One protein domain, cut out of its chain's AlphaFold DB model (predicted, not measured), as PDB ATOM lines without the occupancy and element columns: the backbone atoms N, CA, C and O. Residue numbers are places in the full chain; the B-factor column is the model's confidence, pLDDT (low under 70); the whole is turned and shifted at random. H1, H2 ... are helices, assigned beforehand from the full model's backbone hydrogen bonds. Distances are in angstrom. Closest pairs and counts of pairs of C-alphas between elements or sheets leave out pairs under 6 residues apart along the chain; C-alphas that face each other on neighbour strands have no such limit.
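AT A GLANCE: This is residues 292 to 376 of the 383 residues of an uncharacterized protein of Paramuricea clavata (UniProt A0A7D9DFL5). What shape does the printed part make? Three helices form a small head, in which H2 and H3 make a helical hairpin and H1 crosses H3, and the fourth helix, H4, is set far off at the end of a long looping link, residues 343 to 360. That link folds back on itself, and residues 365 to 376, of which 365 to 375 belong to H4, stick out alone. What is it built of, and how tightly? The printed part has 85 residues with four named helices, H1, H2, H3 and H4 in that order, and no named strand, and its class is all helix. It is loose, with a radius of gyration of the C-alphas of 17.3 A, and flat, spanning 45 by 40 by 20 A.

HOW THE PARTS SIT: What does the longest helix meet? H1, residues 295 to 310, touches H3, residues 331 to 342, with residues 301 to 305 alone, and the closest C-alphas, those of Val 301 and Ile 334, are 5.9 A apart. Their lines are about perpendicular, at 74 degrees. Where is H2? H2, residues 315 to 324, forms a hairpin with H3, at a shallow tilt of 26 degrees, opposite ways; they touch, and their closest C-alphas, those of His 319 and Ser 331, are 5.2 A apart. H1 and H2 are close but not clearly touching, with the C-alphas of Leu 308 and Cys 318 closest at 7.7 A. Does the last helix join them? H4, residues 361 to 375, is apart from H1, H2 and H3. What do the backbones show? In H1, H2, H3 and H4 every O i to N i+4 pair is within hydrogen-bond range.

IN THESE COORDINATES: Where does the longest helix run? H1 begins at C-alpha 295, at (92.466, 115.824, 149.619), and measures 22.2 A from first to last C-alpha. How long are the others? H2 measures 14.6 A, H3 16.4 A and H4 20.6 A. Where does H4 lie? It runs from C-alpha 361 at (116.746, 105.417, 129.524) to C-alpha 375 at (108.031, 93.590, 144.032).

THE WHOLE: How far does it reach? The two C-alphas farthest apart, those of Leu 324 and His 376, are 50.6 A apart, and the printed part has no cut. Which link is long? The link from H3 to H4, 18 residues, is long, and within it residues 348 to 349 pair with residues 357 to 358, antiparallel. Where is confidence low? The mean pLDDT of the printed part is 82.3, and residues 345 to 346, 348 to 349, 351 and 353 to 355 are under 70.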
ATOM      1  N   ALA A 292      99.192 122.063 150.886       81.12
ATOM      2  CA  ALA A 292      98.370 122.506 152.014       81.12
ATOM      3  C   ALA A 292      96.850 122.382 151.764       81.12
ATOM      4  O   ALA A 292      96.056 122.736 152.635       81.12
ATOM      5  N   LEU A 293      96.432 121.921 150.579       83.12
ATOM      6  CA  LEU A 293      95.021 121.714 150.240       83.12
ATOM      7  C   LEU A 293      94.445 120.463 150.922       83.12
ATOM      8  O   LEU A 293      95.170 119.515 151.229       83.12
ATOM      9  N   SER A 294      93.120 120.441 151.096       86.31
ATOM     10  CA  SER A 294      92.389 119.217 151.442       86.31
ATOM     11  C   SER A 294      92.519 118.177 150.320       86.31
ATOM     12  O   SER A 294      92.713 118.538 149.157       86.31
ATOM     13  N   GLU A 295      92.388 116.887 150.636       84.19
ATOM     14  CA  GLU A 295      92.466 115.824 149.619       84.19
ATOM     15  C   GLU A 295      91.388 115.974 148.530       84.19
ATOM     16  O   GLU A 295      91.666 115.761 147.348       84.19
ATOM     17  N   ASP A 296      90.197 116.461 148.887       84.69
ATOM     18  CA  ASP A 296      89.126 116.745 147.925       84.69
ATOM     19  C   ASP A 296      89.504 117.867 146.947       84.69
ATOM     20  O   ASP A 296      89.220 117.787 145.746       84.69
ATOM     21  N   ASP A 297      90.170 118.918 147.428       85.69
ATOM     22  CA  ASP A 297      90.594 120.032 146.580       85.69
ATOM     23  C   ASP A 297      91.829 119.684 145.742       85.69
ATOM     24  O   ASP A 297      91.917 120.111 144.586       85.69
ATOM     25  N   LYS A 298      92.734 118.840 146.257       88.19
ATOM     26  CA  LYS A 298      93.813 118.241 145.453       88.19
ATOM     27  C   LYS A 298      93.237 117.410 144.309       88.19
ATOM     28  O   LYS A 298      93.630 117.612 143.161       88.19
ATOM     29  N   ALA A 299      92.243 116.564 144.587       88.88
ATOM     30  CA  ALA A 299      91.582 115.753 143.569       88.88
ATOM     31  C   ALA A 299      90.893 116.611 142.493       88.88
ATOM     32  O   ALA A 299      90.915 116.264 141.311       88.88
ATOM     33  N   LYS A 300      90.304 117.758 142.861       89.19
ATOM     34  CA  LYS A 300      89.757 118.716 141.883       89.19
ATOM     35  C   LYS A 300      90.849 119.330 141.008       89.19
ATOM     36  O   LYS A 300      90.671 119.396 139.794       89.19
ATOM     37  N   VAL A 301      91.968 119.760 141.596       90.12
ATOM     38  CA  VAL A 301      93.113 120.299 140.842       90.12
ATOM     39  C   VAL A 301      93.651 119.255 139.860       90.12
ATOM     40  O   VAL A 301      93.863 119.582 138.695       90.12
ATOM     41  N   GLU A 302      93.810 118.002 140.287       89.75
ATOM     42  CA  GLU A 302      94.290 116.912 139.428       89.75
ATOM     43  C   GLU A 302      93.303 116.565 138.308       89.75
ATOM     44  O   GLU A 302      93.721 116.386 137.166       89.75
ATOM     45  N   LYS A 303      91.991 116.562 138.579       89.69
ATOM     46  CA  LYS A 303      90.958 116.386 137.542       89.69
ATOM     47  C   LYS A 303      91.012 117.483 136.485       89.69
ATOM     48  O   LYS A 303      90.940 117.185 135.296       89.69
ATOM     49  N   VAL A 304      91.141 118.745 136.900       89.38
ATOM     50  CA  VAL A 304      91.264 119.861 135.952       89.38
ATOM     51  C   VAL A 304      92.558 119.734 135.157       89.38
ATOM     52  O   VAL A 304      92.532 119.883 133.940       89.38
ATOM     53  N   LEU A 305      93.670 119.390 135.806       89.88
ATOM     54  CA  LEU A 305      94.946 119.194 135.129       89.88
ATOM     55  C   LEU A 305      94.884 118.071 134.082       89.88
ATOM     56  O   LEU A 305      95.343 118.270 132.959       89.88
ATOM     57  N   PHE A 306      94.263 116.939 134.423       89.62
ATOM     58  CA  PHE A 306      94.018 115.826 133.505       89.62
ATOM     59  C   PHE A 306      93.175 116.252 132.298       89.62
ATOM     60  O   PHE A 306      93.474 115.875 131.169       89.62
ATOM     61  N   LEU A 307      92.133 117.061 132.511       88.94
ATOM     62  CA  LEU A 307      91.325 117.593 131.413       88.94
ATOM     63  C   LEU A 307      92.142 118.531 130.522       88.94
ATOM     64  O   LEU A 307      92.054 118.430 129.302       88.94
ATOM     65  N   LEU A 308      92.956 119.412 131.109       89.38
ATOM     66  CA  LEU A 308      93.794 120.316 130.325       89.38
ATOM     67  C   LEU A 308      94.792 119.550 129.445       89.38
ATOM     68  O   LEU A 308      94.999 119.932 128.297       89.38
ATOM     69  N   ASP A 309      95.377 118.472 129.973       86.88
ATOM     70  CA  ASP A 309      96.290 117.591 129.237       86.88
ATOM     71  C   ASP A 309      95.560 116.816 128.128       86.88
ATOM     72  O   ASP A 309      95.952 116.865 126.964       86.88
ATOM     73  N   LYS A 310      94.407 116.213 128.449       89.38
ATOM     74  CA  LYS A 310      93.568 115.471 127.493       89.38
ATOM     75  C   LYS A 310      93.123 116.307 126.290       89.38
ATOM     76  O   LYS A 310      92.946 115.760 125.204       89.38
ATOM     77  N   PHE A 311      92.901 117.606 126.486       87.38
ATOM     78  CA  PHE A 311      92.475 118.535 125.435       87.38
ATOM     79  C   PHE A 311      93.608 119.436 124.916       87.38
ATOM     80  O   PHE A 311      93.339 120.346 124.134       87.38
ATOM     81  N   CYS A 312      94.861 119.193 125.318       83.50
ATOM     82  CA  CYS A 312      96.047 119.941 124.884       83.50
ATOM     83  C   CYS A 312      95.944 121.469 125.083       83.50
ATOM     84  O   CYS A 312      96.402 122.248 124.244       83.50
ATOM     85  N   VAL A 313      95.343 121.920 126.189       83.62
ATOM     86  CA  VAL A 313      95.131 123.347 126.490       83.62
ATOM     87  C   VAL A 313      96.085 123.864 127.576       83.62
ATOM     88  O   VAL A 313      96.311 123.249 128.623       83.62
ATOM     89  N   GLY A 314      96.666 125.036 127.312       83.50
ATOM     90  CA  GLY A 314      97.713 125.640 128.138       83.50
ATOM     91  C   GLY A 314      97.214 126.435 129.350       83.50
ATOM     92  O   GLY A 314      96.020 126.659 129.547       83.50
ATOM     93  N   ASP A 315      98.162 126.924 130.154       83.44
ATOM     94  CA  ASP A 315      97.896 127.720 131.366       83.44
ATOM     95  C   ASP A 315      97.058 128.984 131.101       83.44
ATOM     96  O   ASP A 315      96.307 129.413 131.975       83.44
ATOM     97  N   ALA A 316      97.181 129.587 129.911       83.75
ATOM     98  CA  ALA A 316      96.432 130.788 129.531       83.75
ATOM     99  C   ALA A 316      94.918 130.524 129.497       83.75
ATOM    100  O   ALA A 316      94.154 131.253 130.124       83.75
ATOM    101  N   PHE A 317      94.512 129.415 128.873       85.62
ATOM    102  CA  PHE A 317      93.118 128.973 128.837       85.62
ATOM    103  C   PHE A 317      92.589 128.692 130.247       85.62
ATOM    104  O   PHE A 317      91.508 129.142 130.624       85.62
ATOM    105  N   CYS A 318      93.385 127.995 131.064       84.94
ATOM    106  CA  CYS A 318      93.025 127.722 132.449       84.94
ATOM    107  C   CYS A 318      92.861 129.012 133.267       84.94
ATOM    108  O   CYS A 318      91.978 129.100 134.116       84.94
ATOM    109  N   HIS A 319      93.705 130.017 133.038       87.62
ATOM    110  CA  HIS A 319      93.577 131.295 133.721       87.62
ATOM    111  C   HIS A 319      92.273 132.000 133.345       87.62
ATOM    112  O   HIS A 319      91.533 132.392 134.243       87.62
ATOM    113  N   GLU A 320      91.959 132.091 132.054       87.69
ATOM    114  CA  GLU A 320      90.736 132.733 131.565       87.69
ATOM    115  C   GLU A 320      89.473 132.034 132.080       87.69
ATOM    116  O   GLU A 320      88.595 132.690 132.638       87.69
ATOM    117  N   ILE A 321      89.402 130.701 132.001       85.44
ATOM    118  CA  ILE A 321      88.211 129.964 132.445       85.44
ATOM    119  C   ILE A 321      87.995 130.069 133.961       85.44
ATOM    120  O   ILE A 321      86.859 130.194 134.411       85.44
ATOM    121  N   THR A 322      89.072 130.114 134.756       85.94
ATOM    122  CA  THR A 322      88.974 130.320 136.214       85.94
ATOM    123  C   THR A 322      88.544 131.734 136.606       85.94
ATOM    124  O   THR A 322      88.170 131.943 137.755       85.94
ATOM    125  N   MET A 323      88.607 132.705 135.688       84.69
ATOM    126  CA  MET A 323      88.054 134.051 135.896       84.69
ATOM    127  C   MET A 323      86.580 134.150 135.502       84.69
ATOM    128  O   MET A 323      85.904 135.072 135.947       84.69
ATOM    129  N   LEU A 324      86.090 133.226 134.673       83.94
ATOM    130  CA  LEU A 324      84.716 133.221 134.169       83.94
ATOM    131  C   LEU A 324      83.792 132.278 134.947       83.94
ATOM    132  O   LEU A 324      82.585 132.508 134.978       83.94
ATOM    133  N   VAL A 325      84.335 131.211 135.538       83.69
ATOM    134  CA  VAL A 325      83.558 130.160 136.206       83.69
ATOM    135  C   VAL A 325      83.943 130.067 137.679       83.69
ATOM    136  O   VAL A 325      85.069 129.696 138.021       83.69
ATOM    137  N   ASP A 326      82.972 130.340 138.549       80.94
ATOM    138  CA  ASP A 326      83.115 130.161 139.990       80.94
ATOM    139  C   ASP A 326      83.187 128.672 140.370       80.94
ATOM    140  O   ASP A 326      82.541 127.811 139.773       80.94
ATOM    141  N   GLY A 327      83.984 128.357 141.395       80.81
ATOM    142  CA  GLY A 327      84.137 126.995 141.924       80.81
ATOM    143  C   GLY A 327      85.265 126.164 141.299       80.81
ATOM    144  O   GLY A 327      85.535 125.061 141.779       80.81
ATOM    145  N   LEU A 328      85.971 126.683 140.286       84.69
ATOM    146  CA  LEU A 328      87.195 126.058 139.776       84.69
ATOM    147  C   LEU A 328      88.402 126.318 140.698       84.69
ATOM    148  O   LEU A 328      88.509 127.388 141.307       84.69
ATOM    149  N   PRO A 329      89.365 125.379 140.776       86.56
ATOM    150  CA  PRO A 329      90.624 125.626 141.463       86.56
ATOM    151  C   PRO A 329      91.374 126.810 140.847       86.56
ATOM    152  O   PRO A 329      91.427 126.968 139.628       86.56
ATOM    153  N   LYS A 330      92.000 127.633 141.695       87.06
ATOM    154  CA  LYS A 330      92.735 128.825 141.248       87.06
ATOM    155  C   LYS A 330      93.852 128.431 140.274       87.06
ATOM    156  O   LYS A 330      94.622 127.514 140.558       87.06
ATOM    157  N   SER A 331      94.003 129.172 139.174       87.00
ATOM    158  CA  SER A 331      94.950 128.832 138.096       87.00
ATOM    159  C   SER A 331      96.405 128.657 138.559       87.00
ATOM    160  O   SER A 331      97.140 127.849 137.993       87.00
ATOM    161  N   TYR A 332      96.829 129.352 139.622       85.25
ATOM    162  CA  TYR A 332      98.177 129.188 140.176       85.25
ATOM    163  C   TYR A 332      98.397 127.818 140.838       85.25
ATOM    164  O   TYR A 332      99.521 127.330 140.805       85.25
ATOM    165  N   LEU A 333      97.358 127.187 141.403       89.69
ATOM    166  CA  LEU A 333      97.449 125.852 142.011       89.69
ATOM    167  C   LEU A 333      97.633 124.783 140.933       89.69
ATOM    168  O   LEU A 333      98.450 123.878 141.085       89.69
ATOM    169  N   ILE A 334      96.924 124.937 139.813       87.62
ATOM    170  CA  ILE A 334      97.037 124.059 138.642       87.62
ATOM    171  C   ILE A 334      98.432 124.192 138.030       87.62
ATOM    172  O   ILE A 334      99.109 123.189 137.820       87.62
ATOM    173  N   LYS A 335      98.908 125.429 137.841       86.62
ATOM    174  CA  LYS A 335     100.270 125.696 137.368       86.62
ATOM    175  C   LYS A 335     101.337 125.134 138.311       86.62
ATOM    176  O   LYS A 335     102.297 124.524 137.853       86.62
ATOM    177  N   GLN A 336     101.166 125.305 139.622       86.88
ATOM    178  CA  GLN A 336     102.089 124.771 140.624       86.88
ATOM    179  C   GLN A 336     102.156 123.241 140.561       86.88
ATOM    180  O   GLN A 336     103.256 122.690 140.520       86.88
ATOM    181  N   ARG A 337     101.004 122.560 140.514       88.25
ATOM    182  CA  ARG A 337     100.943 121.096 140.426       88.25
ATOM    183  C   ARG A 337     101.513 120.576 139.106       88.25
ATOM    184  O   ARG A 337     102.265 119.608 139.124       88.25
ATOM    185  N   ARG A 338     101.242 121.254 137.987       86.44
ATOM    186  CA  ARG A 338     101.859 120.968 136.682       86.44
ATOM    187  C   ARG A 338     103.381 121.029 136.766       86.44
ATOM    188  O   ARG A 338     104.037 120.042 136.481       86.44
ATOM    189  N   SER A 339     103.940 122.118 137.295       83.62
ATOM    190  CA  SER A 339     105.392 122.242 137.476       83.62
ATOM    191  C   SER A 339     105.983 121.212 138.447       83.62
ATOM    192  O   SER A 339     107.142 120.839 138.296       83.62
ATOM    193  N   GLN A 340     105.234 120.756 139.458       84.44
ATOM    194  CA  GLN A 340     105.667 119.643 140.314       84.44
ATOM    195  C   GLN A 340     105.737 118.326 139.528       84.44
ATOM    196  O   GLN A 340     106.700 117.584 139.697       84.44
ATOM    197  N   LEU A 341     104.754 118.054 138.667       83.12
ATOM    198  CA  LEU A 341     104.722 116.859 137.820       83.12
ATOM    199  C   LEU A 341     105.791 116.910 136.725       83.12
ATOM    200  O   LEU A 341     106.496 115.927 136.535       83.12
ATOM    201  N   ASP A 342     105.997 118.059 136.084       80.31
ATOM    202  CA  ASP A 342     107.044 118.243 135.071       80.31
ATOM    203  C   ASP A 342     108.439 117.976 135.654       80.31
ATOM    204  O   ASP A 342     109.287 117.380 135.000       80.31
ATOM    205  N   LYS A 343     108.676 118.335 136.926       78.50
ATOM    206  CA  LYS A 343     109.929 118.010 137.630       78.50
ATOM    207  C   LYS A 343     110.142 116.509 137.846       78.50
ATOM    208  O   LYS A 343     111.285 116.105 138.042       78.50
ATOM    209  N   MET A 344     109.086 115.692 137.835       72.44
ATOM    210  CA  MET A 344     109.214 114.233 137.939       72.44
ATOM    211  C   MET A 344     109.730 113.608 136.636       72.44
ATOM    212  O   MET A 344     110.279 112.509 136.672       72.44
ATOM    213  N   TYR A 345     109.594 114.303 135.503       64.12
ATOM    214  CA  TYR A 345     110.012 113.813 134.195       64.12
ATOM    215  C   TYR A 345     111.223 114.594 133.685       64.12
ATOM    216  O   TYR A 345     111.131 115.740 133.258       64.12
ATOM    217  N   HIS A 346     112.391 113.951 133.687       67.88
ATOM    218  CA  HIS A 346     113.581 114.513 133.057       67.88
ATOM    219  C   HIS A 346     113.554 114.216 131.553       67.88
ATOM    220  O   HIS A 346     113.948 113.136 131.123       67.88
ATOM    221  N   ILE A 347     113.049 115.149 130.748       71.44
ATOM    222  CA  ILE A 347     113.080 115.050 129.284       71.44
ATOM    223  C   ILE A 347     114.266 115.873 128.774       71.44
ATOM    224  O   ILE A 347     114.396 117.052 129.096       71.44
ATOM    225  N   THR A 348     115.135 115.252 127.981       68.44
ATOM    226  CA  THR A 348     116.290 115.907 127.342       68.44
ATOM    227  C   THR A 348     116.173 115.808 125.829       68.44
ATOM    228  O   THR A 348     115.492 114.921 125.321       68.44
ATOM    229  N   SER A 349     116.817 116.705 125.084       68.69
ATOM    230  CA  SER A 349     116.883 116.573 123.625       68.69
ATOM    231  C   SER A 349     117.610 115.287 123.235       68.69
ATOM    232  O   SER A 349     118.568 114.882 123.902       68.69
ATOM    233  N   THR A 350     117.172 114.654 122.147       70.56
ATOM    234  CA  THR A 350     117.922 113.548 121.542       70.56
ATOM    235  C   THR A 350     119.323 114.032 121.147       70.56
ATOM    236  O   THR A 350     119.445 115.083 120.519       70.56
ATOM    237  N   PRO A 351     120.396 113.321 121.529       64.62
ATOM    238  CA  PRO A 351     121.745 113.679 121.121       64.62
ATOM    239  C   PRO A 351     121.892 113.444 119.612       64.62
ATOM    240  O   PRO A 351     121.586 112.355 119.133       64.62
ATOM    241  N   GLY A 352     122.371 114.450 118.875       71.12
ATOM    242  CA  GLY A 352     122.564 114.388 117.421       71.12
ATOM    243  C   GLY A 352     121.976 115.592 116.680       71.12
ATOM    244  O   GLY A 352     121.596 116.584 117.300       71.12
ATOM    245  N   GLU A 353     121.933 115.504 115.349       65.12
ATOM    246  CA  GLU A 353     121.341 116.529 114.469       65.12
ATOM    247  C   GLU A 353     119.813 116.392 114.336       65.12
ATOM    248  O   GLU A 353     119.143 117.331 113.906       65.12
ATOM    249  N   ASP A 354     119.254 115.249 114.742       62.56
ATOM    250  CA  ASP A 354     117.830 114.960 114.617       62.56
ATOM    251  C   ASP A 354     117.004 115.592 115.744       62.56
ATOM    252  O   ASP A 354     117.314 115.492 116.938       62.56
ATOM    253  N   HIS A 355     115.888 116.211 115.358       61.22
ATOM    254  CA  HIS A 355     114.929 116.791 116.289       61.22
ATOM    255  C   HIS A 355     114.139 115.697 117.019       61.22
ATOM    256  O   HIS A 355     113.427 114.908 116.400       61.22
ATOM    257  N   GLY A 356     114.210 115.687 118.350       75.38
ATOM    258  CA  GLY A 356     113.485 114.731 119.179       75.38
ATOM    259  C   GLY A 356     113.676 114.970 120.676       75.38
ATOM    260  O   GLY A 356     114.448 115.828 121.108       75.38
ATOM    261  N   ALA A 357     112.945 114.196 121.475       76.12
ATOM    262  CA  ALA A 357     113.019 114.196 122.928       76.12
ATOM    263  C   ALA A 357     113.315 112.776 123.423       76.12
ATOM    264  O   ALA A 357     112.697 111.815 122.966       76.12
ATOM    265  N   GLN A 358     114.249 112.639 124.360       79.12
ATOM    266  CA  GLN A 358     114.582 111.382 125.018       79.12
ATOM    267  C   GLN A 358     114.391 111.494 126.534       79.12
ATOM    268  O   GLN A 358     114.681 112.517 127.162       79.12
ATOM    269  N   LEU A 359     113.948 110.395 127.130       75.19
ATOM    270  CA  LEU A 359     114.036 110.177 128.568       75.19
ATOM    271  C   LEU A 359     115.392 109.525 128.894       75.19
ATOM    272  O   LEU A 359     115.922 108.796 128.049       75.19
ATOM    273  N   PRO A 360     115.964 109.724 130.096       76.31
ATOM    274  CA  PRO A 360     117.209 109.089 130.517       76.31
ATOM    275  C   PRO A 360     116.990 107.583 130.698       76.31
ATOM    276  O   PRO A 360     116.757 107.080 131.797       76.31
ATOM    277  N   PHE A 361     117.062 106.843 129.590       78.50
ATOM    278  CA  PHE A 361     116.746 105.417 129.524       78.50
ATOM    279  C   PHE A 361     117.514 104.600 130.567       78.50
ATOM    280  O   PHE A 361     116.944 103.725 131.210       78.50
ATOM    281  N   LYS A 362     118.795 104.923 130.786       80.19
ATOM    282  CA  LYS A 362     119.647 104.242 131.770       80.19
ATOM    283  C   LYS A 362     119.101 104.366 133.197       80.19
ATOM    284  O   LYS A 362     119.073 103.375 133.921       80.19
ATOM    285  N   GLU A 363     118.667 105.557 133.594       80.75
ATOM    286  CA  GLU A 363     118.127 105.813 134.935       80.75
ATOM    287  C   GLU A 363     116.741 105.189 135.098       80.75
ATOM    288  O   GLU A 363     116.473 104.536 136.107       80.75
ATOM    289  N   LEU A 364     115.890 105.302 134.071       82.38
ATOM    290  CA  LEU A 364     114.582 104.648 134.052       82.38
ATOM    291  C   LEU A 364     114.708 103.127 134.155       82.38
ATOM    292  O   LEU A 364     113.987 102.504 134.930       82.38
ATOM    293  N   LEU A 365     115.656 102.529 133.431       83.38
ATOM    294  CA  LEU A 365     115.924 101.097 133.491       83.38
ATOM    295  C   LEU A 365     116.400 100.682 134.887       83.38
ATOM    296  O   LEU A 365     115.893  99.711 135.441       83.38
ATOM    297  N   GLN A 366     117.326 101.432 135.492       85.38
ATOM    298  CA  GLN A 366     117.793 101.160 136.855       85.38
ATOM    299  C   GLN A 366     116.665 101.253 137.885       85.38
ATOM    300  O   GLN A 366     116.546 100.375 138.740       85.38
ATOM    301  N   ASN A 367     115.826 102.285 137.802       84.06
ATOM    302  CA  ASN A 367     114.686 102.452 138.699       84.06
ATOM    303  C   ASN A 367     113.669 101.328 138.507       84.06
ATOM    304  O   ASN A 367     113.207 100.749 139.488       84.06
ATOM    305  N   ARG A 368     113.404 100.933 137.258       86.50
ATOM    306  CA  ARG A 368     112.474  99.845 136.967       86.50
ATOM    307  C   ARG A 368     112.987  98.489 137.444       86.50
ATOM    308  O   ARG A 368     112.208  97.704 137.974       86.50
ATOM    309  N   ILE A 369     114.289  98.229 137.317       86.50
ATOM    310  CA  ILE A 369     114.932  97.032 137.876       86.50
ATOM    311  C   ILE A 369     114.813  97.031 139.405       86.50
ATOM    312  O   ILE A 369     114.456  96.007 139.982       86.50
ATOM    313  N   LYS A 370     115.054  98.168 140.073       85.94
ATOM    314  CA  LYS A 370     114.901  98.284 141.535       85.94
ATOM    315  C   LYS A 370     113.464  98.012 141.984       85.94
ATOM    316  O   LYS A 370     113.261  97.198 142.878       85.94
ATOM    317  N   GLU A 371     112.472  98.632 141.347       87.38
ATOM    318  CA  GLU A 371     111.050  98.371 141.622       87.38
ATOM    319  C   GLU A 371     110.677  96.904 141.390       87.38
ATOM    320  O   GLU A 371     109.959  96.299 142.190       87.38
ATOM    321  N   TYR A 372     111.184  96.307 140.310       84.69
ATOM    322  CA  TYR A 372     110.945  94.906 139.995       84.69
ATOM    323  C   TYR A 372     111.522  93.977 141.069       84.69
ATOM    324  O   TYR A 372     110.843  93.056 141.507       84.69
ATOM    325  N   LEU A 373     112.731  94.253 141.565       84.25
ATOM    326  CA  LEU A 373     113.359  93.480 142.643       84.25
ATOM    327  C   LEU A 373     112.633  93.637 143.988       84.25
ATOM    328  O   LEU A 373     112.532  92.666 144.734       84.25
ATOM    329  N   ILE A 374     112.095  94.826 144.282       84.81
ATOM    330  CA  ILE A 374     111.278  95.074 145.483       84.81
ATOM    331  C   ILE A 374     109.958  94.296 145.413       84.81
ATOM    332  O   ILE A 374     109.535  93.695 146.397       84.81
ATOM    333  N   THR A 375     109.312  94.285 144.246       84.62
ATOM    334  CA  THR A 375     108.031  93.590 144.032       84.62
ATOM    335  C   THR A 375     108.187  92.078 143.832       84.62
ATOM    336  O   THR A 375     107.242  91.334 144.079       84.62
ATOM    337  N   HIS A 376     109.377  91.609 143.438       80.69
ATOM    338  CA  HIS A 376     109.694  90.200 143.173       80.69
ATOM    339  C   HIS A 376     110.997  89.765 143.878       80.69
ATOM    340  O   HIS A 376     111.989  89.431 143.221       80.69
TER     341      HIS A 376